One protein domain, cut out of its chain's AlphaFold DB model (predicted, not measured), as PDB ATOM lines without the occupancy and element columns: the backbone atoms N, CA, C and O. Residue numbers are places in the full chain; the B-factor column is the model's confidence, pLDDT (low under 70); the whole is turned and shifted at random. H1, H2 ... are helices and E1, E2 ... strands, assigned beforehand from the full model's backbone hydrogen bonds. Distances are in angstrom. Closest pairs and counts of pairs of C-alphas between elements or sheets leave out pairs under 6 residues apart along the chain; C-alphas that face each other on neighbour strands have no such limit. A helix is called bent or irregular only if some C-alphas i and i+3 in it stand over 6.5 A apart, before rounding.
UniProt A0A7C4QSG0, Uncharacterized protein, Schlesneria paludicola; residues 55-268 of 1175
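This is residues 55 to 268 of the 1175 residues of an uncharacterized protein of Schlesneria paludicola (UniProt A0A7C4QSG0). A curved row of helices, each folding back beside the one before, leads from a small three-helix bundle, H1, H2 and H3, to a triangle of H8, H9 and H10 at the far end; the bent helix H4 joins the two, its arm H4a packing on H2 and its arm H4b starting the row. From the three-helix end a thin strand hairpin, E1 and E2, reaches outward and its residues 94 to 99 stick out free, while a second small hairpin, E3 and E4, sits beside the start of H10. The printed part has 214 residues, with ten named helices and four named strands in the order H1 H2 E1 E2 H3 H4 H5 H6 H7 H8 H9 E3 E4 H10; the class is mostly helix, and each two-stranded sheet is antiparallel. The whole is only just compact, close to loose, with a radius of gyration of the C-alphas of 19.9 A and spans of 58 by 49 by 30 A.

E1, residues 88 to 92, and E2, residues 99 to 104, form an antiparallel hairpin at 142 degrees, with N 89 and O 103 2.9 A apart and N 101 and O 92 2.9 A apart, within hydrogen-bond range. H3, residues 105 to 114, follows E2 directly; its closest C-alpha pair with E1 is Val 88 and Val 105, 5.8 A. H2, residues 70 to 84, touches H3 at Cys 81 and His 106, whose C-alphas are 5.5 A apart. H1, residues 55 to 66, touches H2 at Arg 64 and Leu 73, C-alphas 5.9 A apart. H1, H2 and H3 are an up and down bundle, each running against the one before. H4, residues 118 to 142, was assigned as one helix by its hydrogen bonds but is bent: C-alphas 127 and 130 are 6.9 A apart, and its arms H4a, 118 to 127, and H4b, 130 to 142, stand at a steep tilt of 61 degrees. With its residues 70 to 74 alone, H2 touches H4a, closest at the C-alphas of Trp 70 and Gly 120, 5.2 A. H4b opens a second up and down bundle with H5, residues 145 to 154, H6, 161 to 173, H7, 178 to 188, H8, 207 to 220, H9, 224 to 238, and H10, 252 to 266. H6 and H7 touch with 22 pairs of C-alphas within 8 A, the closest Gly 169 and Ala 181 at 4.1 A. H8 and H10 run the same way at a shallow tilt of 6 degrees, their closest C-alphas Ile 219 and Leu 260 at 6.5 A. E3, residues 242 to 245, and E4, 248 to 251, form an antiparallel hairpin, with N 243 and O 250 2.9 A apart. Every O i to N i+4 pair is within hydrogen-bond range in H1, H2, H3, H5, H6 and H8; the counts are 5 of 6 in H4a, 8 of 9 in H4b, 5 of 7 in H7, 10 of 11 in H9 and 9 of 11 in H10.

H1 begins at C-alpha 55, (279.334, 273.381, 108.235). From first to last C-alpha, H2 measures 20.5 A, E2 17.2 A, H4b 18.7 A and H8 20.1 A. H10, 20.7 A long, ends at C-alpha 266, (275.257, 228.403, 134.889).

The C-alphas farthest apart are those of Ala 67 and Thr 268, 62.3 A. The printed part has no cut. The link from H7 to H8, residues 189 to 206, is long. The mean pLDDT of the printed part is 87.3; it is under 70 at residues 191 to 197, 222 to 223, 225 and 264 to 268.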
ATOM      1  N   ALA A  55     278.403 272.701 107.331       90.06
ATOM      2  CA  ALA A  55     279.334 273.381 108.235       90.06
ATOM      3  C   ALA A  55     279.023 274.886 108.415       90.06
ATOM      4  O   ALA A  55     279.088 275.399 109.531       90.06
ATOM      5  N   LYS A  56     278.616 275.599 107.350       91.44
ATOM      6  CA  LYS A  56     278.165 277.004 107.459       91.44
ATOM      7  C   LYS A  56     276.836 277.118 108.201       91.44
ATOM      8  O   LYS A  56     276.660 278.027 109.006       91.44
ATOM      9  N   ARG A  57     275.895 276.206 107.931       92.81
ATOM     10  CA  ARG A  57     274.588 276.183 108.605       92.81
ATOM     11  C   ARG A  57     274.741 275.936 110.109       92.81
ATOM     12  O   ARG A  57     274.088 276.627 110.882       92.81
ATOM     13  N   LEU A  58     275.662 275.064 110.529       91.56
ATOM     14  CA  LEU A  58     276.018 274.869 111.942       91.56
ATOM     15  C   LEU A  58     276.558 276.155 112.594       91.56
ATOM     16  O   LEU A  58     276.151 276.474 113.709       91.56
ATOM     17  N   GLN A  59     277.385 276.950 111.900       88.06
ATOM     18  CA  GLN A  59     277.812 278.262 112.414       88.06
ATOM     19  C   GLN A  59     276.621 279.219 112.609       88.06
ATOM     20  O   GLN A  59     276.516 279.854 113.651       88.06
ATOM     21  N   ILE A  60     275.673 279.266 111.666       91.19
ATOM     22  CA  ILE A  60     274.456 280.091 111.798       91.19
ATOM     23  C   ILE A  60     273.600 279.638 112.999       91.19
ATOM     24  O   ILE A  60     272.994 280.473 113.673       91.19
ATOM     25  N   LEU A  61     273.561 278.335 113.305       92.25
ATOM     26  CA  LEU A  61     272.911 277.830 114.520       92.25
ATOM     27  C   LEU A  61     273.671 278.262 115.787       92.25
ATOM     28  O   LEU A  61     273.033 278.684 116.748       92.25
ATOM     29  N   ALA A  62     275.007 278.234 115.794       88.69
ATOM     30  CA  ALA A  62     275.812 278.735 116.913       88.69
ATOM     31  C   ALA A  62     275.619 280.249 117.155       88.69
ATOM     32  O   ALA A  62     275.535 280.692 118.301       88.69
ATOM     33  N   ASP A  63     275.449 281.039 116.094       89.44
ATOM     34  CA  ASP A  63     275.158 282.473 116.203       89.44
ATOM     35  C   ASP A  63     273.749 282.716 116.798       89.44
ATOM     36  O   ASP A  63     273.577 283.554 117.688       89.44
ATOM     37  N   ARG A  64     272.733 281.937 116.379       90.31
ATOM     38  CA  ARG A  64     271.370 281.980 116.964       90.31
ATOM     39  C   ARG A  64     271.322 281.492 118.411       90.31
ATOM     40  O   ARG A  64     270.514 281.997 119.193       90.31
ATOM     41  N   TRP A  65     272.180 280.538 118.769       90.75
ATOM     42  CA  TRP A  65     272.360 280.055 120.137       90.75
ATOM     43  C   TRP A  65     272.847 281.175 121.054       90.75
ATOM     44  O   TRP A  65     272.232 281.445 122.084       90.75
ATOM     45  N   ALA A  66     273.907 281.883 120.647       90.25
ATOM     46  CA  ALA A  66     274.429 283.036 121.378       90.25
ATOM     47  C   ALA A  66     273.399 284.178 121.506       90.25
ATOM     48  O   ALA A  66     273.447 284.944 122.467       90.25
ATOM     49  N   ALA A  67     272.445 284.268 120.574       90.44
ATOM     50  CA  ALA A  67     271.323 285.206 120.616       90.44
ATOM     51  C   ALA A  67     270.085 284.711 121.406       90.44
ATOM     52  O   ALA A  67     269.121 285.466 121.537       90.44
ATOM     53  N   GLY A  68     270.071 283.468 121.910       89.25
ATOM     54  CA  GLY A  68     268.958 282.897 122.688       89.25
ATOM     55  C   GLY A  68     267.654 282.676 121.905       89.25
ATOM     56  O   GLY A  68     266.572 282.659 122.491       89.25
ATOM     57  N   GLN A  69     267.717 282.547 120.576       91.94
ATOM     58  CA  GLN A  69     266.540 282.540 119.691       91.94
ATOM     59  C   GLN A  69     265.922 281.138 119.530       91.94
ATOM     60  O   GLN A  69     265.867 280.601 118.424       91.94
ATOM     61  N   TRP A  70     265.468 280.528 120.631       92.06
ATOM     62  CA  TRP A  70     265.187 279.084 120.722       92.06
ATOM     63  C   TRP A  70     264.271 278.497 119.637       92.06
ATOM     64  O   TRP A  70     264.674 277.534 118.991       92.06
ATOM     65  N   ASP A  71     263.083 279.054 119.370       89.06
ATOM     66  CA  ASP A  71     262.181 278.473 118.358       89.06
ATOM     67  C   ASP A  71     262.762 278.566 116.925       89.06
ATOM     68  O   ASP A  71     262.612 277.635 116.134       89.06
ATOM     69  N   GLN A  72     263.501 279.640 116.602       90.06
ATOM     70  CA  GLN A  72     264.175 279.806 115.299       90.06
ATOM     71  C   GLN A  72     265.459 278.971 115.185       90.06
ATOM     72  O   GLN A  72     265.841 278.561 114.088       90.06
ATOM     73  N   LEU A  73     266.151 278.731 116.299       92.75
ATOM     74  CA  LEU A  73     267.259 277.784 116.378       92.75
ATOM     75  C   LEU A  73     266.746 276.370 116.076       92.75
ATOM     76  O   LEU A  73     267.258 275.720 115.170       92.75
ATOM     77  N   VAL A  74     265.706 275.932 116.792       91.25
ATOM     78  CA  VAL A  74     265.083 274.609 116.644       91.25
ATOM     79  C   VAL A  74     264.570 274.381 115.225       91.25
ATOM     80  O   VAL A  74     264.818 273.317 114.665       91.25
ATOM     81  N   GLU A  75     263.899 275.363 114.615       91.25
ATOM     82  CA  GLU A  75     263.379 275.227 113.249       91.25
ATOM     83  C   GLU A  75     264.482 274.923 112.222       91.25
ATOM     84  O   GLU A  75     264.379 273.928 111.507       91.25
ATOM     85  N   SER A  76     265.565 275.708 112.186       91.38
ATOM     86  CA  SER A  76     266.666 275.443 111.244       91.38
ATOM     87  C   SER A  76     267.582 274.287 111.668       91.38
ATOM     88  O   SER A  76     268.293 273.752 110.821       91.38
ATOM     89  N   LEU A  77     267.575 273.871 112.940       91.19
ATOM     90  CA  LEU A  77     268.270 272.662 113.396       91.19
ATOM     91  C   LEU A  77     267.552 271.406 112.884       91.19
ATOM     92  O   LEU A  77     268.202 270.515 112.336       91.19
ATOM     93  N   VAL A  78     266.219 271.363 112.986       88.75
ATOM     94  CA  VAL A  78     265.396 270.285 112.411       88.75
ATOM     95  C   VAL A  78     265.511 270.280 110.882       88.75
ATOM     96  O   VAL A  78     265.834 269.237 110.323       88.75
ATOM     97  N   GLU A  79     265.394 271.438 110.215       91.44
ATOM     98  CA  GLU A  79     265.617 271.568 108.760       91.44
ATOM     99  C   GLU A  79     266.994 271.017 108.337       91.44
ATOM    100  O   GLU A  79     267.121 270.336 107.318       91.44
ATOM    101  N   LEU A  80     268.049 271.292 109.113       92.56
ATOM    102  CA  LEU A  80     269.401 270.815 108.821       92.56
ATOM    103  C   LEU A  80     269.534 269.292 108.997       92.56
ATOM    104  O   LEU A  80     270.178 268.650 108.167       92.56
ATOM    105  N   CYS A  81     268.901 268.705 110.018       88.38
ATOM    106  CA  CYS A  81     268.867 267.249 110.195       88.38
ATOM    107  C   CYS A  81     268.078 266.563 109.069       88.38
ATOM    108  O   CYS A  81     268.575 265.610 108.473       88.38
ATOM    109  N   GLU A  82     266.895 267.081 108.725       87.50
ATOM    110  CA  GLU A  82     266.038 266.544 107.658       87.50
ATOM    111  C   GLU A  82     266.697 266.628 106.273       87.50
ATOM    112  O   GLU A  82     266.592 265.696 105.480       87.50
ATOM    113  N   THR A  83     267.391 267.732 105.966       90.50
ATOM    114  CA  THR A  83     267.968 267.956 104.629       90.50
ATOM    115  C   THR A  83     269.389 267.424 104.455       90.50
ATOM    116  O   THR A  83     269.785 267.148 103.321       90.50
ATOM    117  N   ARG A  84     270.187 267.334 105.532       91.25
ATOM    118  CA  ARG A  84     271.634 267.033 105.469       91.25
ATOM    119  C   ARG A  84     272.170 266.211 106.649       91.25
ATOM    120  O   ARG A  84     273.385 266.145 106.813       91.25
ATOM    121  N   GLY A  85     271.322 265.564 107.454       85.81
ATOM    122  CA  GLY A  85     271.744 264.828 108.658       85.81
ATOM    123  C   GLY A  85     272.839 263.774 108.427       85.81
ATOM    124  O   GLY A  85     273.716 263.629 109.275       85.81
ATOM    125  N   GLU A  86     272.841 263.107 107.266       86.44
ATOM    126  CA  GLU A  86     273.858 262.117 106.858       86.44
ATOM    127  C   GLU A  86     275.158 262.723 106.283       86.44
ATOM    128  O   GLU A  86     276.099 261.994 105.966       86.44
ATOM    129  N   GLY A  87     275.242 264.050 106.137       90.12
ATOM    130  CA  GLY A  87     276.491 264.725 105.787       90.12
ATOM    131  C   GLY A  87     277.520 264.592 106.913       90.12
ATOM    132  O   GLY A  87     277.155 264.566 108.084       90.12
ATOM    133  N   VAL A  88     278.811 264.536 106.584       92.25
ATOM    134  CA  VAL A  88     279.895 264.503 107.582       92.25
ATOM    135  C   VAL A  88     280.462 265.909 107.785       92.25
ATOM    136  O   VAL A  88     280.664 266.651 106.824       92.25
ATOM    137  N   VAL A  89     280.743 266.277 109.035       93.94
ATOM    138  CA  VAL A  89     281.333 267.562 109.435       93.94
ATOM    139  C   VAL A  89     282.490 267.373 110.410       93.94
ATOM    140  O   VAL A  89     282.553 266.393 111.152       93.94
ATOM    141  N   THR A  90     283.420 268.330 110.414       93.12
ATOM    142  CA  THR A  90     284.467 268.428 111.439       93.12
ATOM    143  C   THR A  90     283.832 268.866 112.758       93.12
ATOM    144  O   THR A  90     283.280 269.962 112.832       93.12
ATOM    145  N   LEU A  91     283.927 268.029 113.789       90.31
ATOM    146  CA  LEU A  91     283.479 268.334 115.151       90.31
ATOM    147  C   LEU A  91     284.606 268.987 115.967       90.31
ATOM    148  O   LEU A  91     284.367 269.942 116.697       90.31
ATOM    149  N   GLU A  92     285.847 268.521 115.794       90.44
ATOM    150  CA  GLU A  92     287.048 269.096 116.417       90.44
ATOM    151  C   GLU A  92     288.162 269.252 115.380       90.44
ATOM    152  O   GLU A  92     288.536 268.298 114.694       90.44
ATOM    153  N   ALA A  93     288.721 270.460 115.274       89.25
ATOM    154  CA  ALA A  93     289.842 270.739 114.385       89.25
ATOM    155  C   ALA A  93     291.163 270.205 114.966       89.25
ATOM    156  O   ALA A  93     291.487 270.438 116.132       89.25
ATOM    157  N   GLY A  94     291.949 269.522 114.133       87.38
ATOM    158  CA  GLY A  94     293.184 268.874 114.568       87.38
ATOM    159  C   GLY A  94     294.276 269.847 115.003       87.38
ATOM    160  O   GLY A  94     294.583 270.825 114.318       87.38
ATOM    161  N   THR A  95     294.903 269.538 116.136       87.06
ATOM    162  CA  THR A  95     296.054 270.269 116.683       87.06
ATOM    163  C   THR A  95     297.366 269.510 116.429       87.06
ATOM    164  O   THR A  95     297.343 268.297 116.213       87.06
ATOM    165  N   PRO A  96     298.540 270.171 116.425       82.62
ATOM    166  CA  PRO A  96     299.813 269.511 116.113       82.62
ATOM    167  C   PRO A  96     300.170 268.472 117.180       82.62
ATOM    168  O   PRO A  96     300.219 268.782 118.368       82.62
ATOM    169  N   GLY A  97     300.408 267.224 116.773       79.25
ATOM    170  CA  GLY A  97     300.509 266.099 117.704       79.25
ATOM    171  C   GLY A  97     299.212 265.754 118.455       79.25
ATOM    172  O   GLY A  97     299.282 265.017 119.440       79.25
ATOM    173  N   GLY A  98     298.059 266.256 118.019       87.12
ATOM    174  CA  GLY A  98     296.723 265.851 118.452       87.12
ATOM    175  C   GLY A  98     296.005 265.022 117.384       87.12
ATOM    176  O   GLY A  98     296.634 264.328 116.581       87.12
ATOM    177  N   THR A  99     294.678 265.119 117.384       93.44
ATOM    178  CA  THR A  99     293.751 264.455 116.458       93.44
ATOM    179  C   THR A  99     292.684 265.443 115.993       93.44
ATOM    180  O   THR A  99     292.331 266.336 116.763       93.44
ATOM    181  N   ALA A 100     292.145 265.285 114.782       94.38
ATOM    182  CA  ALA A 100     290.886 265.924 114.379       94.38
ATOM    183  C   ALA A 100     289.742 264.910 114.488       94.38
ATOM    184  O   ALA A 100     289.954 263.726 114.214       94.38
ATOM    185  N   ARG A 101     288.540 265.359 114.864       94.81
ATOM    186  CA  ARG A 101     287.355 264.503 115.030       94.81
ATOM    187  C   ARG A 101     286.243 264.948 114.089       94.81
ATOM    188  O   ARG A 101     285.973 266.140 113.954       94.81
ATOM    189  N   TYR A 102     285.584 263.982 113.468       94.62
ATOM    190  CA  TYR A 102     284.495 264.157 112.512       94.62
ATOM    191  C   TYR A 102     283.311 263.291 112.930       94.62
ATOM    192  O   TYR A 102     283.483 262.252 113.568       94.62
ATOM    193  N   GLY A 103     282.116 263.683 112.517       92.25
ATOM    194  CA  GLY A 103     280.902 262.896 112.692       92.25
ATOM    195  C   GLY A 103     279.792 263.426 111.801       92.25
ATOM    196  O   GLY A 103     280.009 264.344 111.008       92.25
ATOM    197  N   LEU A 104     278.606 262.841 111.919       91.19
ATOM    198  CA  LEU A 104     277.446 263.310 111.170       91.19
ATOM    199  C   LEU A 104     277.033 264.736 111.565       91.19
ATOM    200  O   LEU A 104     277.157 265.140 112.722       91.19
ATOM    201  N   VAL A 105     276.439 265.462 110.619       90.94
ATOM    202  CA  VAL A 105     275.674 266.695 110.868       90.94
ATOM    203  C   VAL A 105     274.607 266.432 111.922       90.94
ATOM    204  O   VAL A 105     274.441 267.236 112.834       90.94
ATOM    205  N   HIS A 106     273.948 265.271 111.851       86.69
ATOM    206  CA  HIS A 106     273.019 264.822 112.881       86.69
ATOM    207  C   HIS A 106     273.672 264.758 114.273       86.69
ATOM    208  O   HIS A 106     273.128 265.314 115.219       86.69
ATOM    209  N   ALA A 107     274.878 264.193 114.397       83.06
ATOM    210  CA  ALA A 107     275.602 264.133 115.670       83.06
ATOM    211  C   ALA A 107     276.043 265.525 116.176       83.06
ATOM    212  O   ALA A 107     276.016 265.782 117.379       83.06
ATOM    213  N   ALA A 108     276.398 266.454 115.277       87.56
ATOM    214  CA  ALA A 108     276.658 267.850 115.640       87.56
ATOM    215  C   ALA A 108     275.392 268.534 116.192       87.56
ATOM    216  O   ALA A 108     275.428 269.170 117.247       87.56
ATOM    217  N   CYS A 109     274.255 268.350 115.518       89.00
ATOM    218  CA  CYS A 109     272.954 268.842 115.964       89.00
ATOM    219  C   CYS A 109     272.514 268.203 117.292       89.00
ATOM    220  O   CYS A 109     272.001 268.907 118.155       89.00
ATOM    221  N   GLU A 110     272.765 266.910 117.514       84.31
ATOM    222  CA  GLU A 110     272.523 266.239 118.798       84.31
ATOM    223  C   GLU A 110     273.368 266.814 119.936       84.31
ATOM    224  O   GLU A 110     272.848 266.974 121.038       84.31
ATOM    225  N   GLN A 111     274.638 267.160 119.689       83.38
ATOM    226  CA  GLN A 111     275.477 267.837 120.686       83.38
ATOM    227  C   GLN A 111     274.943 269.238 121.026       83.38
ATOM    228  O   GLN A 111     275.028 269.653 122.182       83.38
ATOM    229  N   MET A 112     274.329 269.939 120.065       88.56
ATOM    230  CA  MET A 112     273.600 271.180 120.348       88.56
ATOM    231  C   MET A 112     272.316 270.915 121.150       88.56
ATOM    232  O   MET A 112     272.102 271.578 122.158       88.56
ATOM    233  N   ILE A 113     271.481 269.936 120.775       88.81
ATOM    234  CA  ILE A 113     270.236 269.626 121.509       88.81
ATOM    235  C   ILE A 113     270.536 269.216 122.963       88.81
ATOM    236  O   ILE A 113     269.873 269.704 123.876       88.81
ATOM    237  N   ALA A 114     271.565 268.391 123.193       86.00
ATOM    238  CA  ALA A 114     272.013 267.968 124.526       86.00
ATOM    239  C   ALA A 114     272.377 269.128 125.465       86.00
ATOM    240  O   ALA A 114     272.255 268.996 126.682       86.00
ATOM    241  N   ALA A 115     272.850 270.246 124.914       87.75
ATOM    242  CA  ALA A 115     273.269 271.415 125.677       87.75
ATOM    243  C   ALA A 115     272.145 272.451 125.882       87.75
ATOM    244  O   ALA A 115     272.402 273.509 126.464       87.75
ATOM    245  N   LEU A 116     270.929 272.215 125.363       89.50
ATOM    246  CA  LEU A 116     269.856 273.213 125.400       89.50
ATOM    247  C   LEU A 116     269.409 273.490 126.844       89.50
ATOM    248  O   LEU A 116     269.223 272.552 127.622       89.50
ATOM    249  N   PRO A 117     269.146 274.761 127.205       90.88
ATOM    250  CA  PRO A 117     268.451 275.062 128.449       90.88
ATOM    251  C   PRO A 117     266.999 274.542 128.381       90.88
ATOM    252  O   PRO A 117     266.484 274.306 127.278       90.88
ATOM    253  N   PRO A 118     266.302 274.377 129.523       90.38
ATOM    254  CA  PRO A 118     264.964 273.776 129.569       90.38
ATOM    255  C   PRO A 118     263.941 274.425 128.624       90.38
ATOM    256  O   PRO A 118     263.121 273.732 128.025       90.38
ATOM    257  N   GLU A 119     264.013 275.742 128.427       90.12
ATOM    258  CA  GLU A 119     263.162 276.498 127.501       90.12
ATOM    259  C   GLU A 119     263.408 276.107 126.034       90.12
ATOM    260  O   GLU A 119     262.466 276.016 125.241       90.12
ATOM    261  N   GLY A 120     264.671 275.842 125.683       90.62
ATOM    262  CA  GLY A 120     265.094 275.389 124.361       90.62
ATOM    263  C   GLY A 120     264.742 273.925 124.101       90.62
ATOM    264  O   GLY A 120     264.215 273.606 123.035       90.62
ATOM    265  N   LEU A 121     264.938 273.042 125.087       90.69
ATOM    266  CA  LEU A 121     264.513 271.641 124.994       90.69
ATOM    267  C   LEU A 121     262.982 271.530 124.871       90.69
ATOM    268  O   LEU A 121     262.478 270.754 124.059       90.69
ATOM    269  N   ALA A 122     262.233 272.371 125.591       91.56
ATOM    270  CA  ALA A 122     260.785 272.478 125.432       91.56
ATOM    271  C   ALA A 122     260.379 272.989 124.034       91.56
ATOM    272  O   ALA A 122     259.370 272.537 123.495       91.56
ATOM    273  N   ALA A 123     261.146 273.901 123.422       91.44
ATOM    274  CA  ALA A 123     260.921 274.330 122.038       91.44
ATOM    275  C   ALA A 123     261.173 273.201 121.024       91.44
ATOM    276  O   ALA A 123     260.377 273.022 120.102       91.44
ATOM    277  N   TYR A 124     262.220 272.397 121.232       92.12
ATOM    278  CA  TYR A 124     262.512 271.208 120.426       92.12
ATOM    279  C   TYR A 124     261.375 270.176 120.510       92.12
ATOM    280  O   TYR A 124     260.789 269.824 119.482       92.12
ATOM    281  N   ARG A 125     260.983 269.779 121.728       93.44
ATOM    282  CA  ARG A 125     259.893 268.818 121.988       93.44
ATOM    283  C   ARG A 125     258.558 269.240 121.378       93.44
ATOM    284  O   ARG A 125     257.942 268.445 120.672       93.44
ATOM    285  N   ARG A 126     258.170 270.521 121.502       93.62
ATOM    286  CA  ARG A 126     256.967 271.082 120.844       93.62
ATOM    287  C   ARG A 126     256.900 270.822 119.331       93.62
ATOM    288  O   ARG A 126     255.795 270.801 118.792       93.62
ATOM    289  N   ARG A 127     258.041 270.671 118.644       90.38
ATOM    290  CA  ARG A 127     258.099 270.438 117.193       90.38
ATOM    291  C   ARG A 127     258.311 268.967 116.821       90.38
ATOM    292  O   ARG A 127     257.709 268.530 115.844       90.38
ATOM    293  N   ILE A 128     259.135 268.218 117.561       92.44
ATOM    294  CA  ILE A 128     259.485 266.831 117.201       92.44
ATOM    295  C   ILE A 128     258.521 265.777 117.766       92.44
ATOM    296  O   ILE A 128     258.278 264.767 117.106       92.44
ATOM    297  N   ASP A 129     257.929 265.997 118.946       94.00
ATOM    298  CA  ASP A 129     257.133 264.969 119.634       94.00
ATOM    299  C   ASP A 129     255.928 264.459 118.809       94.00
ATOM    300  O   ASP A 129     255.743 263.244 118.759       94.00
ATOM    301  N   PRO A 130     255.163 265.298 118.068       94.19
ATOM    302  CA  PRO A 130     254.052 264.829 117.226       94.19
ATOM    303  C   PRO A 130     254.469 263.973 116.018       94.19
ATOM    304  O   PRO A 130     253.607 263.394 115.348       94.19
ATOM    305  N   LEU A 131     255.767 263.933 115.695       91.94
ATOM    306  CA  LEU A 131     256.358 263.065 114.675       91.94
ATOM    307  C   LEU A 131     256.930 261.794 115.320       91.94
ATOM    308  O   LEU A 131     256.626 260.692 114.861       91.94
ATOM    309  N   ALA A 132     257.675 261.949 116.419       93.44
ATOM    310  CA  ALA A 132     258.231 260.845 117.197       93.44
ATOM    311  C   ALA A 132     257.138 259.904 117.736       93.44
ATOM    312  O   ALA A 132     257.281 258.690 117.615       93.44
ATOM    313  N   GLU A 133     256.008 260.441 118.212       95.81
ATOM    314  CA  GLU A 133     254.828 259.667 118.625       95.81
ATOM    315  C   GLU A 133     254.364 258.704 117.521       95.81
ATOM    316  O   GLU A 133     254.180 257.508 117.747       95.81
ATOM    317  N   ARG A 134     254.206 259.220 116.297       94.44
ATOM    318  CA  ARG A 134     253.707 258.445 115.150       94.44
ATOM    319  C   ARG A 134     254.700 257.374 114.728       94.44
ATOM    320  O   ARG A 134     254.287 256.273 114.372       94.44
ATOM    321  N   TRP A 135     255.994 257.689 114.763       93.69
ATOM    322  CA  TRP A 135     257.056 256.721 114.501       93.69
ATOM    323  C   TRP A 135     257.086 255.622 115.566       93.69
ATOM    324  O   TRP A 135     257.149 254.450 115.203       93.69
ATOM    325  N   PHE A 136     256.966 255.970 116.851       95.12
ATOM    326  CA  PHE A 136     256.939 255.005 117.950       95.12
ATOM    327  C   PHE A 136     255.725 254.076 117.853       95.12
ATOM    328  O   PHE A 136     255.877 252.855 117.882       95.12
ATOM    329  N   GLN A 137     254.526 254.634 117.666       94.75
ATOM    330  CA  GLN A 137     253.285 253.866 117.529       94.75
ATOM    331  C   GLN A 137     253.324 252.945 116.301       94.75
ATOM    332  O   GLN A 137     253.048 251.754 116.419       94.75
ATOM    333  N   ALA A 138     253.735 253.450 115.131       93.31
ATOM    334  CA  ALA A 138     253.829 252.632 113.920       93.31
ATOM    335  C   ALA A 138     254.870 251.506 114.052       93.31
ATOM    336  O   ALA A 138     254.602 250.370 113.663       93.31
ATOM    337  N   ALA A 139     256.040 251.801 114.625       93.12
ATOM    338  CA  ALA A 139     257.118 250.831 114.765       93.12
ATOM    339  C   ALA A 139     256.814 249.760 115.823       93.12
ATOM    340  O   ALA A 139     257.023 248.578 115.562       93.12
ATOM    341  N   THR A 140     256.255 250.135 116.980       92.56
ATOM    342  CA  THR A 140     255.844 249.167 118.017       92.56
ATOM    343  C   THR A 140     254.680 248.287 117.555       92.56
ATOM    344  O   THR A 140     254.709 247.085 117.807       92.56
ATOM    345  N   MET A 141     253.710 248.825 116.800       91.19
ATOM    346  CA  MET A 141     252.646 248.024 116.172       91.19
ATOM    347  C   MET A 141     253.165 247.037 115.114       91.19
ATOM    348  O   MET A 141     252.563 245.982 114.926       91.19
ATOM    349  N   ALA A 142     254.253 247.371 114.415       90.00
ATOM    350  CA  ALA A 142     254.870 246.514 113.401       90.00
ATOM    351  C   ALA A 142     255.943 245.555 113.956       90.00
ATOM    352  O   ALA A 142     256.378 244.653 113.240       90.00
ATOM    353  N   GLY A 143     256.409 245.764 115.192       87.69
ATOM    354  CA  GLY A 143     257.624 245.133 115.718       87.69
ATOM    355  C   GLY A 143     258.915 245.603 115.027       87.69
ATOM    356  O   GLY A 143     259.933 244.917 115.101       87.69
ATOM    357  N   ASP A 144     258.896 246.748 114.333       87.81
ATOM    358  CA  ASP A 144     260.020 247.221 113.519       87.81
ATOM    359  C   ASP A 144     261.128 247.852 114.382       87.81
ATOM    360  O   ASP A 144     261.164 249.050 114.688       87.81
ATOM    361  N   ARG A 145     262.090 246.996 114.732       86.00
ATOM    362  CA  ARG A 145     263.292 247.327 115.505       86.00
ATOM    363  C   ARG A 145     264.208 248.317 114.767       86.00
ATOM    364  O   ARG A 145     264.933 249.065 115.420       86.00
ATOM    365  N   LEU A 146     264.184 248.359 113.428       83.62
ATOM    366  CA  LEU A 146     264.960 249.322 112.635       83.62
ATOM    367  C   LEU A 146     264.288 250.698 112.631       83.62
ATOM    368  O   LEU A 146     264.982 251.705 112.769       83.62
ATOM    369  N   ALA A 147     262.958 250.763 112.556       88.06
ATOM    370  CA  ALA A 147     262.216 252.012 112.722       88.06
ATOM    371  C   ALA A 147     262.401 252.614 114.129       88.06
ATOM    372  O   ALA A 147     262.635 253.817 114.239       88.06
ATOM    373  N   LEU A 148     262.424 251.802 115.195       90.38
ATOM    374  CA  LEU A 148     262.754 252.301 116.540       90.38
ATOM    375  C   LEU A 148     264.217 252.750 116.672       90.38
ATOM    376  O   LEU A 148     264.470 253.803 117.253       90.38
ATOM    377  N   ARG A 149     265.190 252.049 116.064       88.31
ATOM    378  CA  ARG A 149     266.581 252.551 115.977       88.31
ATOM    379  C   ARG A 149     266.669 253.873 115.198       88.31
ATOM    380  O   ARG A 149     267.452 254.747 115.562       88.31
ATOM    381  N   ARG A 150     265.861 254.055 114.146       85.56
ATOM    382  CA  ARG A 150     265.751 255.324 113.399       85.56
ATOM    383  C   ARG A 150     265.146 256.440 114.251       85.56
ATOM    384  O   ARG A 150     265.695 257.535 114.205       85.56
ATOM    385  N   LEU A 151     264.135 256.161 115.077       90.31
ATOM    386  CA  LEU A 151     263.590 257.112 116.054       90.31
ATOM    387  C   LEU A 151     264.646 257.514 117.092       90.31
ATOM    388  O   LEU A 151     264.926 258.701 117.227       90.31
ATOM    389  N   VAL A 152     265.283 256.551 117.770       89.25
ATOM    390  CA  VAL A 152     266.317 256.828 118.789       89.25
ATOM    391  C   VAL A 152     267.486 257.627 118.209       89.25
ATOM    392  O   VAL A 152     268.031 258.482 118.895       89.25
ATOM    393  N   ARG A 153     267.848 257.417 116.941       81.25
ATOM    394  CA  ARG A 153     268.788 258.287 116.220       81.25
ATOM    395  C   ARG A 153     268.174 259.674 115.976       81.25
ATOM    396  O   ARG A 153     268.623 260.650 116.556       81.25
ATOM    397  N   GLN A 154     267.132 259.785 115.156       83.56
ATOM    398  CA  GLN A 154     266.657 261.069 114.615       83.56
ATOM    399  C   GLN A 154     265.952 261.985 115.633       83.56
ATOM    400  O   GLN A 154     265.976 263.204 115.478       83.56
ATOM    401  N   ALA A 155     265.340 261.418 116.673       88.75
ATOM    402  CA  ALA A 155     264.498 262.114 117.645       88.75
ATOM    403  C   ALA A 155     264.878 261.780 119.103       88.75
ATOM    404  O   ALA A 155     264.013 261.746 119.977       88.75
ATOM    405  N   TYR A 156     266.166 261.537 119.381       89.88
ATOM    406  CA  TYR A 156     266.668 261.062 120.681       89.88
ATOM    407  C   TYR A 156     266.149 261.830 121.906       89.88
ATOM    408  O   TYR A 156     265.864 261.219 122.927       89.88
ATOM    409  N   TYR A 157     266.020 263.157 121.810       91.06
ATOM    410  CA  TYR A 157     265.606 264.031 122.918       91.06
ATOM    411  C   TYR A 157     264.095 264.351 122.921       91.06
ATOM    412  O   TYR A 157     263.639 265.185 123.707       91.06
ATOM    413  N   SER A 158     263.314 263.725 122.031       92.94
ATOM    414  CA  SER A 158     261.843 263.778 122.054       92.94
ATOM    415  C   SER A 158     261.288 263.058 123.281       92.94
ATOM    416  O   SER A 158     261.942 262.158 123.803       92.94
ATOM    417  N   SER A 159     260.056 263.372 123.685       92.00
ATOM    418  CA  SER A 159     259.355 262.703 124.801       92.00
ATOM    419  C   SER A 159     258.964 261.232 124.526       92.00
ATOM    420  O   SER A 159     258.152 260.668 125.250       92.00
ATOM    421  N   TRP A 160     259.502 260.634 123.457       93.56
ATOM    422  CA  TRP A 160     259.368 259.219 123.080       93.56
ATOM    423  C   TRP A 160     260.735 258.532 122.890       93.56
ATOM    424  O   TRP A 160     260.796 257.358 122.520       93.56
ATOM    425  N   GLY A 161     261.841 259.256 123.099       92.56
ATOM    426  CA  GLY A 161     263.197 258.732 122.928       92.56
ATOM    427  C   GLY A 161     263.592 257.737 124.020       92.56
ATOM    428  O   GLY A 161     264.230 256.729 123.720       92.56
ATOM    429  N   ASP A 162     263.169 257.974 125.262       93.50
ATOM    430  CA  ASP A 162     263.386 257.071 126.394       93.50
ATOM    431  C   ASP A 162     262.524 255.807 126.296       93.50
ATOM    432  O   ASP A 162     263.050 254.707 126.445       93.50
ATOM    433  N   GLU A 163     261.249 255.932 125.926       94.25
ATOM    434  CA  GLU A 163     260.377 254.785 125.631       94.25
ATOM    435  C   GLU A 163     260.921 253.917 124.480       94.25
ATOM    436  O   GLU A 163     260.900 252.685 124.550       94.25
ATOM    437  N   ALA A 164     261.487 254.530 123.434       94.56
ATOM    438  CA  ALA A 164     262.128 253.794 122.345       94.56
ATOM    439  C   ALA A 164     263.445 253.113 122.773       94.56
ATOM    440  O   ALA A 164     263.703 251.982 122.355       94.56
ATOM    441  N   LEU A 165     264.256 253.744 123.635       93.62
ATOM    442  CA  LEU A 165     265.425 253.110 124.266       93.62
ATOM    443  C   LEU A 165     265.016 251.931 125.158       93.62
ATOM    444  O   LEU A 165     265.623 250.862 125.087       93.62
ATOM    445  N   TRP A 166     263.975 252.104 125.972       94.44
ATOM    446  CA  TRP A 166     263.449 251.084 126.873       94.44
ATOM    447  C   TRP A 166     262.943 249.859 126.110       94.44
ATOM    448  O   TRP A 166     263.336 248.733 126.431       94.44
ATOM    449  N   TRP A 167     262.151 250.080 125.053       94.81
ATOM    450  CA  TRP A 167     261.660 249.024 124.168       94.81
ATOM    451  C   TRP A 167     262.806 248.306 123.450       94.81
ATOM    452  O   TRP A 167     262.827 247.079 123.415       94.81
ATOM    453  N   LEU A 168     263.791 249.035 122.908       93.06
ATOM    454  CA  LEU A 168     264.951 248.424 122.244       93.06
ATOM    455  C   LEU A 168     265.822 247.611 123.210       93.06
ATOM    456  O   LEU A 168     266.367 246.585 122.801       93.06
ATOM    457  N   GLY A 169     265.936 248.035 124.471       93.31
ATOM    458  CA  GLY A 169     266.597 247.266 125.523       93.31
ATOM    459  C   GLY A 169     265.854 245.968 125.840       93.31
ATOM    460  O   GLY A 169     266.460 244.899 125.812       93.31
ATOM    461  N   GLN A 170     264.532 246.038 126.033       93.12
ATOM    462  CA  GLN A 170     263.691 244.863 126.286       93.12
ATOM    463  C   GLN A 170     263.721 243.883 125.108       93.12
ATOM    464  O   GLN A 170     263.996 242.703 125.292       93.12
ATOM    465  N   ALA A 171     263.548 244.372 123.881       91.00
ATOM    466  CA  ALA A 171     263.572 243.532 122.691       91.00
ATOM    467  C   ALA A 171     264.961 242.939 122.390       91.00
ATOM    468  O   ALA A 171     265.045 242.008 121.597       91.00
ATOM    469  N   ALA A 172     266.054 243.490 122.928       88.00
ATOM    470  CA  ALA A 172     267.386 242.877 122.856       88.00
ATOM    471  C   ALA A 172     267.570 241.814 123.953       88.00
ATOM    472  O   ALA A 172     268.079 240.729 123.684       88.00
ATOM    473  N   TRP A 173     267.074 242.089 125.162       91.06
ATOM    474  CA  TRP A 173     267.024 241.132 126.267       91.06
ATOM    475  C   TRP A 173     266.228 239.869 125.905       91.06
ATOM    476  O   TRP A 173     266.699 238.760 126.149       91.06
ATOM    477  N   ASP A 174     265.065 240.027 125.268       90.19
ATOM    478  CA  ASP A 174     264.184 238.920 124.865       90.19
ATOM    479  C   ASP A 174     264.800 238.015 123.774       90.19
ATOM    480  O   ASP A 174     264.401 236.860 123.627       90.19
ATOM    481  N   GLU A 175     265.799 238.513 123.034       83.12
ATOM    482  CA  GLU A 175     266.601 237.746 122.066       83.12
ATOM    483  C   GLU A 175     267.873 237.132 122.682       83.12
ATOM    484  O   GLU A 175     268.541 236.326 122.036       83.12
ATOM    485  N   GLY A 176     268.226 237.497 123.920       81.06
ATOM    486  CA  GLY A 176     269.487 237.116 124.564       81.06
ATOM    487  C   GLY A 176     270.694 237.993 124.195       81.06
ATOM    488  O   GLY A 176     271.809 237.692 124.623       81.06
ATOM    489  N   ASP A 177     270.506 239.097 123.463       79.38
ATOM    490  CA  ASP A 177     271.548 240.110 123.240       79.38
ATOM    491  C   ASP A 177     271.659 241.026 124.472       79.38
ATOM    492  O   ASP A 177     271.262 242.198 124.494       79.38
ATOM    493  N   PHE A 178     272.217 240.459 125.542       84.44
ATOM    494  CA  PHE A 178     272.462 241.151 126.807       84.44
ATOM    495  C   PHE A 178     273.431 242.337 126.660       84.44
ATOM    496  O   PHE A 178     273.434 243.228 127.509       84.44
ATOM    497  N   ALA A 179     274.256 242.375 125.607       76.88
ATOM    498  CA  ALA A 179     275.174 243.480 125.349       76.88
ATOM    499  C   ALA A 179     274.427 244.691 124.765       76.88
ATOM    500  O   ALA A 179     274.537 245.799 125.296       76.88
ATOM    501  N   ALA A 180     273.597 244.501 123.732       80.88
ATOM    502  CA  ALA A 180     272.760 245.581 123.219       80.88
ATOM    503  C   ALA A 180     271.676 246.003 124.219       80.88
ATOM    504  O   ALA A 180     271.375 247.194 124.288       80.88
ATOM    505  N   ALA A 181     271.129 245.079 125.017       89.50
ATOM    506  CA  ALA A 181     270.181 245.409 126.081       89.50
ATOM    507  C   ALA A 181     270.789 246.399 127.091       89.50
ATOM    508  O   ALA A 181     270.208 247.452 127.363       89.50
ATOM    509  N   GLU A 182     272.006 246.121 127.573       87.12
ATOM    510  CA  GLU A 182     272.751 247.042 128.439       87.12
ATOM    511  C   GLU A 182     273.076 248.369 127.732       87.12
ATOM    512  O   GLU A 182     272.898 249.441 128.312       87.12
ATOM    513  N   ARG A 183     273.506 248.334 126.465       83.06
ATOM    514  CA  ARG A 183     273.794 249.537 125.664       83.06
ATOM    515  C   ARG A 183     272.581 250.464 125.537       83.06
ATOM    516  O   ARG A 183     272.747 251.684 125.574       83.06
ATOM    517  N   TRP A 184     271.374 249.925 125.375       89.31
ATOM    518  CA  TRP A 184     270.155 250.734 125.289       89.31
ATOM    519  C   TRP A 184     269.726 251.265 126.659       89.31
ATOM    520  O   TRP A 184     269.560 252.474 126.811       89.31
ATOM    521  N   TRP A 185     269.622 250.406 127.677       91.56
ATOM    522  CA  TRP A 185     269.177 250.829 129.009       91.56
ATOM    523  C   TRP A 185     270.183 251.740 129.729       91.56
ATOM    524  O   TRP A 185     269.776 252.689 130.391       91.56
ATOM    525  N   SER A 186     271.495 251.550 129.554       87.56
ATOM    526  CA  SER A 186     272.515 252.397 130.199       87.56
ATOM    527  C   SER A 186     272.488 253.866 129.756       87.56
ATOM    528  O   SER A 186     273.056 254.717 130.438       87.56
ATOM    529  N   GLN A 187     271.814 254.197 128.651       88.69
ATOM    530  CA  GLN A 187     271.583 255.581 128.217       88.69
ATOM    531  C   GLN A 187     270.502 256.299 129.047       88.69
ATOM    532  O   GLN A 187     270.431 257.526 129.013       88.69
ATOM    533  N   LEU A 188     269.702 255.552 129.816       91.44
ATOM    534  CA  LEU A 188     268.691 256.052 130.757       91.44
ATOM    535  C   LEU A 188     269.245 256.198 132.193       91.44
ATOM    536  O   LEU A 188     268.503 256.511 133.123       91.44
ATOM    537  N   LEU A 189     270.541 255.940 132.412       87.81
ATOM    538  CA  LEU A 189     271.163 256.039 133.735       87.81
ATOM    539  C   LEU A 189     271.579 257.481 134.087       87.81
ATOM    540  O   LEU A 189     272.115 258.193 133.233       87.81
ATOM    541  N   PRO A 190     271.443 257.898 135.364       78.38
ATOM    542  CA  PRO A 190     271.953 259.178 135.847       78.38
ATOM    543  C   PRO A 190     273.449 259.398 135.589       78.38
ATOM    544  O   PRO A 190     274.254 258.464 135.535       78.38
ATOM    545  N   ALA A 191     273.826 260.673 135.488       68.00
ATOM    546  CA  ALA A 191     275.138 261.120 135.019       68.00
ATOM    547  C   ALA A 191     276.350 260.649 135.852       68.00
ATOM    548  O   ALA A 191     277.479 260.660 135.353       68.00
ATOM    549  N   ASP A 192     276.120 260.250 137.102       65.38
ATOM    550  CA  ASP A 192     277.103 259.764 138.072       65.38
ATOM    551  C   ASP A 192     277.069 258.232 138.271       65.38
ATOM    552  O   ASP A 192     277.798 257.695 139.104       65.38
ATOM    553  N   LEU A 193     276.246 257.528 137.485       64.62
ATOM    554  CA  LEU A 193     276.155 256.065 137.423       64.62
ATOM    555  C   LEU A 193     276.500 255.510 136.035       64.62
ATOM    556  O   LEU A 193     277.037 254.410 135.925       64.62
ATOM    557  N   ALA A 194     276.207 256.259 134.972       57.59
ATOM    558  CA  ALA A 194     276.406 255.814 133.599       57.59
ATOM    559  C   ALA A 194     277.879 255.927 133.150       57.59
ATOM    560  O   ALA A 194     278.477 257.000 133.214       57.59
ATOM    561  N   GLY A 195     278.463 254.848 132.620       53.41
ATOM    562  CA  GLY A 195     279.843 254.840 132.100       53.41
ATOM    563  C   GLY A 195     280.027 255.419 130.686       53.41
ATOM    564  O   GLY A 195     281.139 255.383 130.165       53.41
ATOM    565  N   ASN A 196     278.953 255.905 130.059       56.16
ATOM    566  CA  ASN A 196     278.855 256.294 128.647       56.16
ATOM    567  C   ASN A 196     278.822 257.826 128.432       56.16
ATOM    568  O   ASN A 196     278.498 258.590 129.344       56.16
ATOM    569  N   SER A 197     279.130 258.271 127.204       56.59
ATOM    570  CA  SER A 197     279.055 259.688 126.796       56.59
ATOM    571  C   SER A 197     277.649 260.164 126.407       56.59
ATOM    572  O   SER A 197     277.338 261.339 126.584       56.59
ATOM    573  N   ARG A 198     276.805 259.284 125.851       72.25
ATOM    574  CA  ARG A 198     275.450 259.609 125.364       72.25
ATOM    575  C   ARG A 198     274.411 259.201 126.409       72.25
ATOM    576  O   ARG A 198     274.421 258.053 126.847       72.25
ATOM    577  N   ARG A 199     273.548 260.136 126.816       78.94
ATOM    578  CA  ARG A 199     272.577 259.972 127.911       78.94
ATOM    579  C   ARG A 199     271.299 260.753 127.613       78.94
ATOM    580  O   ARG A 199     271.377 261.861 127.083       78.94
ATOM    581  N   TYR A 200     270.148 260.205 127.985       86.19
ATOM    582  CA  TYR A 200     268.858 260.889 127.896       86.19
ATOM    583  C   TYR A 200     268.689 261.852 129.097       86.19
ATOM    584  O   TYR A 200     269.076 261.484 130.209       86.19
ATOM    585  N   PRO A 201     268.175 263.087 128.915       83.88
ATOM    586  CA  PRO A 201     268.275 264.135 129.940       83.88
ATOM    587  C   PRO A 201     267.343 263.952 131.149       83.88
ATOM    588  O   PRO A 201     267.730 264.286 132.268       83.88
ATOM    589  N   ASP A 202     266.130 263.442 130.940       86.31
ATOM    590  CA  ASP A 202     265.061 263.346 131.944       86.31
ATOM    591  C   ASP A 202     264.209 262.067 131.758       86.31
ATOM    592  O   ASP A 202     263.019 262.155 131.454       86.31
ATOM    593  N   PRO A 203     264.810 260.865 131.886       89.50
ATOM    594  CA  PRO A 203     264.143 259.598 131.577       89.50
ATOM    595  C   PRO A 203     262.977 259.330 132.532       89.50
ATOM    596  O   PRO A 203     263.080 259.570 133.738       89.50
ATOM    597  N   SER A 204     261.869 258.810 132.001       91.00
ATOM    598  CA  SER A 204     260.662 258.547 132.794       91.00
ATOM    599  C   SER A 204     260.758 257.285 133.664       91.00
ATOM    600  O   SER A 204     260.042 257.164 134.663       91.00
ATOM    601  N   GLN A 205     261.655 256.351 133.328       91.31
ATOM    602  CA  GLN A 205     261.797 255.066 134.015       91.31
ATOM    603  C   GLN A 205     262.687 255.194 135.277       91.31
ATOM    604  O   GLN A 205     263.696 255.905 135.252       91.31
ATOM    605  N   PRO A 206     262.377 254.514 136.405       91.31
ATOM    606  CA  PRO A 206     263.109 254.719 137.658       91.31
ATOM    607  C   PRO A 206     264.596 254.312 137.564       91.31
ATOM    608  O   PRO A 206     264.888 253.184 137.162       91.31
ATOM    609  N   PRO A 207     265.557 255.141 138.026       90.38
ATOM    610  CA  PRO A 207     266.989 254.838 137.914       90.38
ATOM    611  C   PRO A 207     267.443 253.511 138.538       90.38
ATOM    612  O   PRO A 207     268.391 252.901 138.048       90.38
ATOM    613  N   ALA A 208     266.773 253.049 139.599       91.69
ATOM    614  CA  ALA A 208     267.041 251.745 140.206       91.69
ATOM    615  C   ALA A 208     266.629 250.581 139.286       91.69
ATOM    616  O   ALA A 208     267.370 249.611 139.160       91.69
ATOM    617  N   ASP A 209     265.497 250.705 138.590       92.25
ATOM    618  CA  ASP A 209     264.987 249.709 137.642       92.25
ATOM    619  C   ASP A 209     265.877 249.597 136.398       92.25
ATOM    620  O   ASP A 209     266.113 248.496 135.895       92.25
ATOM    621  N   VAL A 210     266.411 250.728 135.925       92.56
ATOM    622  CA  VAL A 210     267.406 250.769 134.845       92.56
ATOM    623  C   VAL A 210     268.721 250.126 135.306       92.56
ATOM    624  O   VAL A 210     269.243 249.235 134.639       92.56
ATOM    625  N   ALA A 211     269.249 250.532 136.467       90.75
ATOM    626  CA  ALA A 211     270.528 250.031 136.974       90.75
ATOM    627  C   ALA A 211     270.493 248.529 137.300       90.75
ATOM    628  O   ALA A 211     271.454 247.821 137.001       90.75
ATOM    629  N   ALA A 212     269.380 248.023 137.838       92.69
ATOM    630  CA  ALA A 212     269.192 246.597 138.077       92.69
ATOM    631  C   ALA A 212     269.176 245.794 136.766       92.69
ATOM    632  O   ALA A 212     269.812 244.746 136.690       92.69
ATOM    633  N   ARG A 213     268.520 246.298 135.710       93.38
ATOM    634  CA  ARG A 213     268.517 245.660 134.382       93.38
ATOM    635  C   ARG A 213     269.904 245.640 133.735       93.38
ATOM    636  O   ARG A 213     270.322 244.591 133.257       93.38
ATOM    637  N   CYS A 214     270.657 246.741 133.791       89.81
ATOM    638  CA  CYS A 214     272.046 246.769 133.310       89.81
ATOM    639  C   CYS A 214     272.947 245.774 134.065       89.81
ATOM    640  O   CYS A 214     273.749 245.073 133.449       89.81
ATOM    641  N   LEU A 215     272.788 245.659 135.387       90.81
ATOM    642  CA  LEU A 215     273.534 244.690 136.190       90.81
ATOM    643  C   LEU A 215     273.130 243.240 135.869       90.81
ATOM    644  O   LEU A 215     274.003 242.383 135.732       90.81
ATOM    645  N   LEU A 216     271.834 242.964 135.672       91.75
ATOM    646  CA  LEU A 216     271.364 241.667 135.178       91.75
ATOM    647  C   LEU A 216     272.032 241.316 133.841       91.75
ATOM    648  O   LEU A 216     272.572 240.217 133.722       91.75
ATOM    649  N   CYS A 217     272.093 242.244 132.879       89.06
ATOM    650  CA  CYS A 217     272.800 242.023 131.613       89.06
ATOM    651  C   CYS A 217     274.245 241.552 131.830       89.06
ATOM    652  O   CYS A 217     274.638 240.535 131.262       89.06
ATOM    653  N   ARG A 218     275.020 242.209 132.704       83.94
ATOM    654  CA  ARG A 218     276.412 241.807 133.002       83.94
ATOM    655  C   ARG A 218     276.529 240.435 133.662       83.94
ATOM    656  O   ARG A 218     277.494 239.715 133.395       83.94
ATOM    657  N   ILE A 219     275.550 240.041 134.480       86.06
ATOM    658  CA  ILE A 219     275.491 238.689 135.055       86.06
ATOM    659  C   ILE A 219     275.266 237.649 133.948       86.06
ATOM    660  O   ILE A 219     275.993 236.658 133.898       86.06
ATOM    661  N   PHE A 220     274.331 237.891 133.023       84.38
ATOM    662  CA  PHE A 220     274.050 236.983 131.901       84.38
ATOM    663  C   PHE A 220     275.155 236.968 130.822       84.38
ATOM    664  O   PHE A 220     275.439 235.912 130.262       84.38
ATOM    665  N   GLN A 221     275.874 238.077 130.607       75.75
ATOM    666  CA  GLN A 221     277.136 238.110 129.843       75.75
ATOM    667  C   GLN A 221     278.253 237.266 130.510       75.75
ATOM    668  O   GLN A 221     279.256 236.917 129.878       75.75
ATOM    669  N   GLY A 222     278.110 236.929 131.797       69.75
ATOM    670  CA  GLY A 222     279.091 236.177 132.580       69.75
ATOM    671  C   GLY A 222     280.260 237.016 133.109       69.75
ATOM    672  O   GLY A 222     281.314 236.459 133.420       69.75
ATOM    673  N   ASN A 223     280.111 238.341 133.218       69.25
ATOM    674  CA  ASN A 223     281.109 239.228 133.821       69.25
ATOM    675  C   ASN A 223     280.961 239.239 135.355       69.25
ATOM    676  O   ASN A 223     280.483 240.206 135.947       69.25
ATOM    677  N   ARG A 224     281.331 238.125 136.005       72.69
ATOM    678  CA  ARG A 224     281.063 237.917 137.437       72.69
ATOM    679  C   ARG A 224     281.773 238.924 138.348       72.69
ATOM    680  O   ARG A 224     281.105 239.532 139.177       72.69
ATOM    681  N   GLU A 225     283.086 239.124 138.196       69.50
ATOM    682  CA  GLU A 225     283.842 240.071 139.041       69.50
ATOM    683  C   GLU A 225     283.316 241.512 138.878       69.50
ATOM    684  O   GLU A 225     283.172 242.240 139.861       69.50
ATOM    685  N   GLY A 226     282.966 241.913 137.648       72.25
ATOM    686  CA  GLY A 226     282.343 243.210 137.376       72.25
ATOM    687  C   GLY A 226     280.965 243.351 138.025       72.25
ATOM    688  O   GLY A 226     280.684 244.375 138.648       72.25
ATOM    689  N   ALA A 227     280.132 242.311 137.942       81.56
ATOM    690  CA  ALA A 227     278.809 242.286 138.557       81.56
ATOM    691  C   ALA A 227     278.861 242.283 140.097       81.56
ATOM    692  O   ALA A 227     278.059 242.966 140.725       81.56
ATOM    693  N   GLU A 228     279.812 241.591 140.732       84.75
ATOM    694  CA  GLU A 228     280.007 241.629 142.194       84.75
ATOM    695  C   GLU A 228     280.430 243.032 142.677       84.75
ATOM    696  O   GLU A 228     279.890 243.564 143.657       84.75
ATOM    697  N   ALA A 229     281.343 243.681 141.947       81.12
ATOM    698  CA  ALA A 229     281.786 245.043 142.241       81.12
ATOM    699  C   ALA A 229     280.685 246.099 142.010       81.12
ATOM    700  O   ALA A 229     280.608 247.086 142.747       81.12
ATOM    701  N   GLU A 230     279.823 245.914 141.008       84.25
ATOM    702  CA  GLU A 230     278.711 246.826 140.725       84.25
ATOM    703  C   GLU A 230     277.492 246.584 141.618       84.25
ATOM    704  O   GLU A 230     276.900 247.557 142.084       84.25
ATOM    705  N   LEU A 231     277.161 245.330 141.949       89.56
ATOM    706  CA  LEU A 231     276.108 245.004 142.917       89.56
ATOM    707  C   LEU A 231     276.376 245.688 144.260       89.56
ATOM    708  O   LEU A 231     275.457 246.236 144.864       89.56
ATOM    709  N   SER A 232     277.640 245.734 144.687       87.81
ATOM    710  CA  SER A 232     278.059 246.455 145.892       87.81
ATOM    711  C   SER A 232     277.662 247.943 145.839       87.81
ATOM    712  O   SER A 232     277.020 248.446 146.760       87.81
ATOM    713  N   ARG A 233     277.935 248.631 144.720       87.12
ATOM    714  CA  ARG A 233     277.567 250.049 144.503       87.12
ATOM    715  C   ARG A 233     276.058 250.254 144.343       87.12
ATOM    716  O   ARG A 233     275.510 251.250 144.812       87.12
ATOM    717  N   PHE A 234     275.373 249.315 143.689       90.19
ATOM    718  CA  PHE A 234     273.915 249.312 143.580       90.19
ATOM    719  C   PHE A 234     273.277 249.212 144.972       90.19
ATOM    720  O   PHE A 234     272.367 249.970 145.296       90.19
ATOM    721  N   ILE A 235     273.795 248.329 145.827       91.00
ATOM    722  CA  ILE A 235     273.350 248.135 147.210       91.00
ATOM    723  C   ILE A 235     273.535 249.403 148.055       91.00
ATOM    724  O   ILE A 235     272.615 249.769 148.785       91.00
ATOM    725  N   GLU A 236     274.675 250.089 147.938       89.69
ATOM    726  CA  GLU A 236     274.961 251.336 148.667       89.69
ATOM    727  C   GLU A 236     273.960 252.461 148.354       89.69
ATOM    728  O   GLU A 236     273.651 253.271 149.228       89.69
ATOM    729  N   ARG A 237     273.441 252.512 147.119       87.56
ATOM    730  CA  ARG A 237     272.647 253.644 146.606       87.56
ATOM    731  C   ARG A 237     271.157 253.356 146.414       87.56
ATOM    732  O   ARG A 237     270.333 254.248 146.588       87.56
ATOM    733  N   PHE A 238     270.810 252.125 146.054       91.31
ATOM    734  CA  PHE A 238     269.457 251.680 145.714       91.31
ATOM    735  C   PHE A 238     268.991 250.477 146.547       91.31
ATOM    736  O   PHE A 238     267.921 249.930 146.280       91.31
ATOM    737  N   GLY A 239     269.729 250.070 147.588       84.38
ATOM    738  CA  GLY A 239     269.468 248.864 148.390       84.38
ATOM    739  C   GLY A 239     268.166 248.815 149.212       84.38
ATOM    740  O   GLY A 239     268.013 247.881 149.999       84.38
ATOM    741  N   GLN A 240     267.260 249.790 149.050       88.19
ATOM    742  CA  GLN A 240     265.874 249.795 149.558       88.19
ATOM    743  C   GLN A 240     264.805 249.816 148.441       88.19
ATOM    744  O   GLN A 240     263.616 249.774 148.741       88.19
ATOM    745  N   SER A 241     265.197 249.904 147.166       93.38
ATOM    746  CA  SER A 241     264.261 249.899 146.033       93.38
ATOM    747  C   SER A 241     263.650 248.514 145.814       93.38
ATOM    748  O   SER A 241     264.341 247.502 145.956       93.38
ATOM    749  N   THR A 242     262.367 248.466 145.453       92.75
ATOM    750  CA  THR A 242     261.672 247.253 144.998       92.75
ATOM    751  C   THR A 242     261.534 247.241 143.480       92.75
ATOM    752  O   THR A 242     261.588 248.287 142.836       92.75
ATOM    753  N   GLY A 243     261.360 246.048 142.916       89.81
ATOM    754  CA  GLY A 243     261.098 245.851 141.498       89.81
ATOM    755  C   GLY A 243     260.574 244.454 141.188       89.81
ATOM    756  O   GLY A 243     260.596 243.547 142.030       89.81
ATOM    757  N   VAL A 244     260.078 244.289 139.964       89.75
ATOM    758  CA  VAL A 244     259.455 243.049 139.491       89.75
ATOM    759  C   VAL A 244     260.414 242.308 138.565       89.75
ATOM    760  O   VAL A 244     260.751 242.803 137.491       89.75
ATOM    761  N   LEU A 245     260.797 241.090 138.949       87.31
ATOM    762  CA  LEU A 245     261.558 240.163 138.112       87.31
ATOM    763  C   LEU A 245     260.795 238.837 138.022       87.31
ATOM    764  O   LEU A 245     260.269 238.359 139.026       87.31
ATOM    765  N   ALA A 246     260.670 238.278 136.814       82.81
ATOM    766  CA  ALA A 246     259.881 237.067 136.536       82.81
ATOM    767  C   ALA A 246     258.436 237.088 137.108       82.81
ATOM    768  O   ALA A 246     257.889 236.056 137.488       82.81
ATOM    769  N   GLY A 247     257.816 238.273 137.188       86.62
ATOM    770  CA  GLY A 247     256.471 238.463 137.751       86.62
ATOM    771  C   GLY A 247     256.397 238.513 139.285       86.62
ATOM    772  O   GLY A 247     255.297 238.556 139.829       86.62
ATOM    773  N   VAL A 248     257.534 238.526 139.990       90.00
ATOM    774  CA  VAL A 248     257.609 238.579 141.458       90.00
ATOM    775  C   VAL A 248     258.176 239.928 141.908       90.00
ATOM    776  O   VAL A 248     259.293 240.290 141.543       90.00
ATOM    777  N   GLU A 249     257.426 240.668 142.727       93.06
ATOM    778  CA  GLU A 249     257.880 241.928 143.332       93.06
ATOM    779  C   GLU A 249     258.670 241.669 144.627       93.06
ATOM    780  O   GLU A 249     258.163 241.005 145.535       93.06
ATOM    781  N   ARG A 250     259.907 242.179 144.711       93.31
ATOM    782  CA  ARG A 250     260.799 242.123 145.893       93.31
ATOM    783  C   ARG A 250     261.777 243.305 145.889       93.31
ATOM    784  O   ARG A 250     261.880 243.988 144.869       93.31
ATOM    785  N   PRO A 251     262.529 243.561 146.978       93.75
ATOM    786  CA  PRO A 251     263.696 244.437 146.926       93.75
ATOM    787  C   PRO A 251     264.662 244.016 145.809       93.75
ATOM    788  O   PRO A 251     265.026 242.842 145.725       93.75
ATOM    789  N   TRP A 252     265.125 244.958 144.981       93.38
ATOM    790  CA  TRP A 252     266.035 244.667 143.860       93.38
ATOM    791  C   TRP A 252     267.304 243.942 144.313       93.38
ATOM    792  O   TRP A 252     267.790 243.059 143.611       93.38
ATOM    793  N   ARG A 253     267.789 244.262 145.521       93.62
ATOM    794  CA  ARG A 253     268.854 243.529 146.217       93.62
ATOM    795  C   ARG A 253     268.637 242.014 146.169       93.62
ATOM    796  O   ARG A 253     269.533 241.304 145.738       93.62
ATOM    797  N   GLU A 254     267.478 241.532 146.616       92.31
ATOM    798  CA  GLU A 254     267.207 240.096 146.753       92.31
ATOM    799  C   GLU A 254     267.210 239.404 145.390       92.31
ATOM    800  O   GLU A 254     267.808 238.343 145.242       92.31
ATOM    801  N   HIS A 255     266.596 240.031 144.380       93.12
ATOM    802  CA  HIS A 255     266.609 239.537 143.000       93.12
ATOM    803  C   HIS A 255     268.034 239.433 142.443       93.12
ATOM    804  O   HIS A 255     268.392 238.419 141.849       93.12
ATOM    805  N   LEU A 256     268.856 240.465 142.649       93.56
ATOM    806  CA  LEU A 256     270.216 240.541 142.112       93.56
ATOM    807  C   LEU A 256     271.195 239.620 142.859       93.56
ATOM    808  O   LEU A 256     271.980 238.932 142.212       93.56
ATOM    809  N   GLU A 257     271.128 239.556 144.193       92.69
ATOM    810  CA  GLU A 257     271.915 238.627 145.019       92.69
ATOM    811  C   GLU A 257     271.556 237.162 144.687       92.69
ATOM    812  O   GLU A 257     272.451 236.329 144.528       92.69
ATOM    813  N   MET A 258     270.266 236.853 144.485       90.88
ATOM    814  CA  MET A 258     269.788 235.532 144.053       90.88
ATOM    815  C   MET A 258     270.337 235.157 142.669       90.88
ATOM    816  O   MET A 258     271.034 234.148 142.549       90.88
ATOM    817  N   VAL A 259     270.112 235.989 141.647       91.06
ATOM    818  CA  VAL A 259     270.565 235.739 140.264       91.06
ATOM    819  C   VAL A 259     272.096 235.656 140.163       91.06
ATOM    820  O   VAL A 259     272.634 234.804 139.455       91.06
ATOM    821  N   LEU A 260     272.829 236.474 140.925       89.25
ATOM    822  CA  LEU A 260     274.289 236.397 141.010       89.25
ATOM    823  C   LEU A 260     274.785 235.149 141.764       89.25
ATOM    824  O   LEU A 260     275.909 234.705 141.525       89.25
ATOM    825  N   SER A 261     273.985 234.551 142.650       87.38
ATOM    826  CA  SER A 261     274.314 233.256 143.262       87.38
ATOM    827  C   SER A 261     274.063 232.085 142.299       87.38
ATOM    828  O   SER A 261     274.909 231.198 142.174       87.38
ATOM    829  N   GLU A 262     272.960 232.118 141.544       85.62
ATOM    830  CA  GLU A 262     272.594 231.083 140.567       85.62
ATOM    831  C   GLU A 262     273.533 231.058 139.353       85.62
ATOM    832  O   GLU A 262     273.901 229.978 138.885       85.62
ATOM    833  N   SER A 263     274.024 232.217 138.899       80.94
ATOM    834  CA  SER A 263     274.974 232.309 137.779       80.94
ATOM    835  C   SER A 263     276.302 231.579 138.011       80.94
ATOM    836  O   SER A 263     276.953 231.159 137.053       80.94
ATOM    837  N   GLY A 264     276.672 231.324 139.273       69.50
ATOM    838  CA  GLY A 264     277.801 230.455 139.620       69.50
ATOM    839  C   GLY A 264     277.613 228.993 139.187       69.50
ATOM    840  O   GLY A 264     278.595 228.277 139.020       69.50
ATOM    841  N   GLN A 265     276.370 228.553 138.962       69.50
ATOM    842  CA  GLN A 265     276.024 227.205 138.492       69.50
ATOM    843  C   GLN A 265     275.886 227.161 136.958       69.50
ATOM    844  O   GLN A 265     276.267 226.172 136.323       69.50
ATOM    845  N   TRP A 266     275.412 228.258 136.347       66.69
ATOM    846  CA  TRP A 266     275.257 228.403 134.889       66.69
ATOM    847  C   TRP A 266     276.584 228.283 134.126       66.69
ATOM    848  O   TRP A 266     276.591 227.840 132.979       66.69
ATOM    849  N   ALA A 267     277.712 228.595 134.776       51.12
ATOM    850  CA  ALA A 267     279.070 228.477 134.232       51.12
ATOM    851  C   ALA A 267     279.443 227.069 133.705       51.12
ATOM    852  O   ALA A 267     280.462 226.912 133.034       51.12
ATOM    853  N   THR A 268     278.617 226.051 133.968       42.22
ATOM    854  CA  THR A 268     278.777 224.686 133.442       42.22
ATOM    855  C   THR A 268     278.303 224.530 131.981       42.22
ATOM    856  O   THR A 268     278.666 223.556 131.323       42.22
TER     857      THR A 268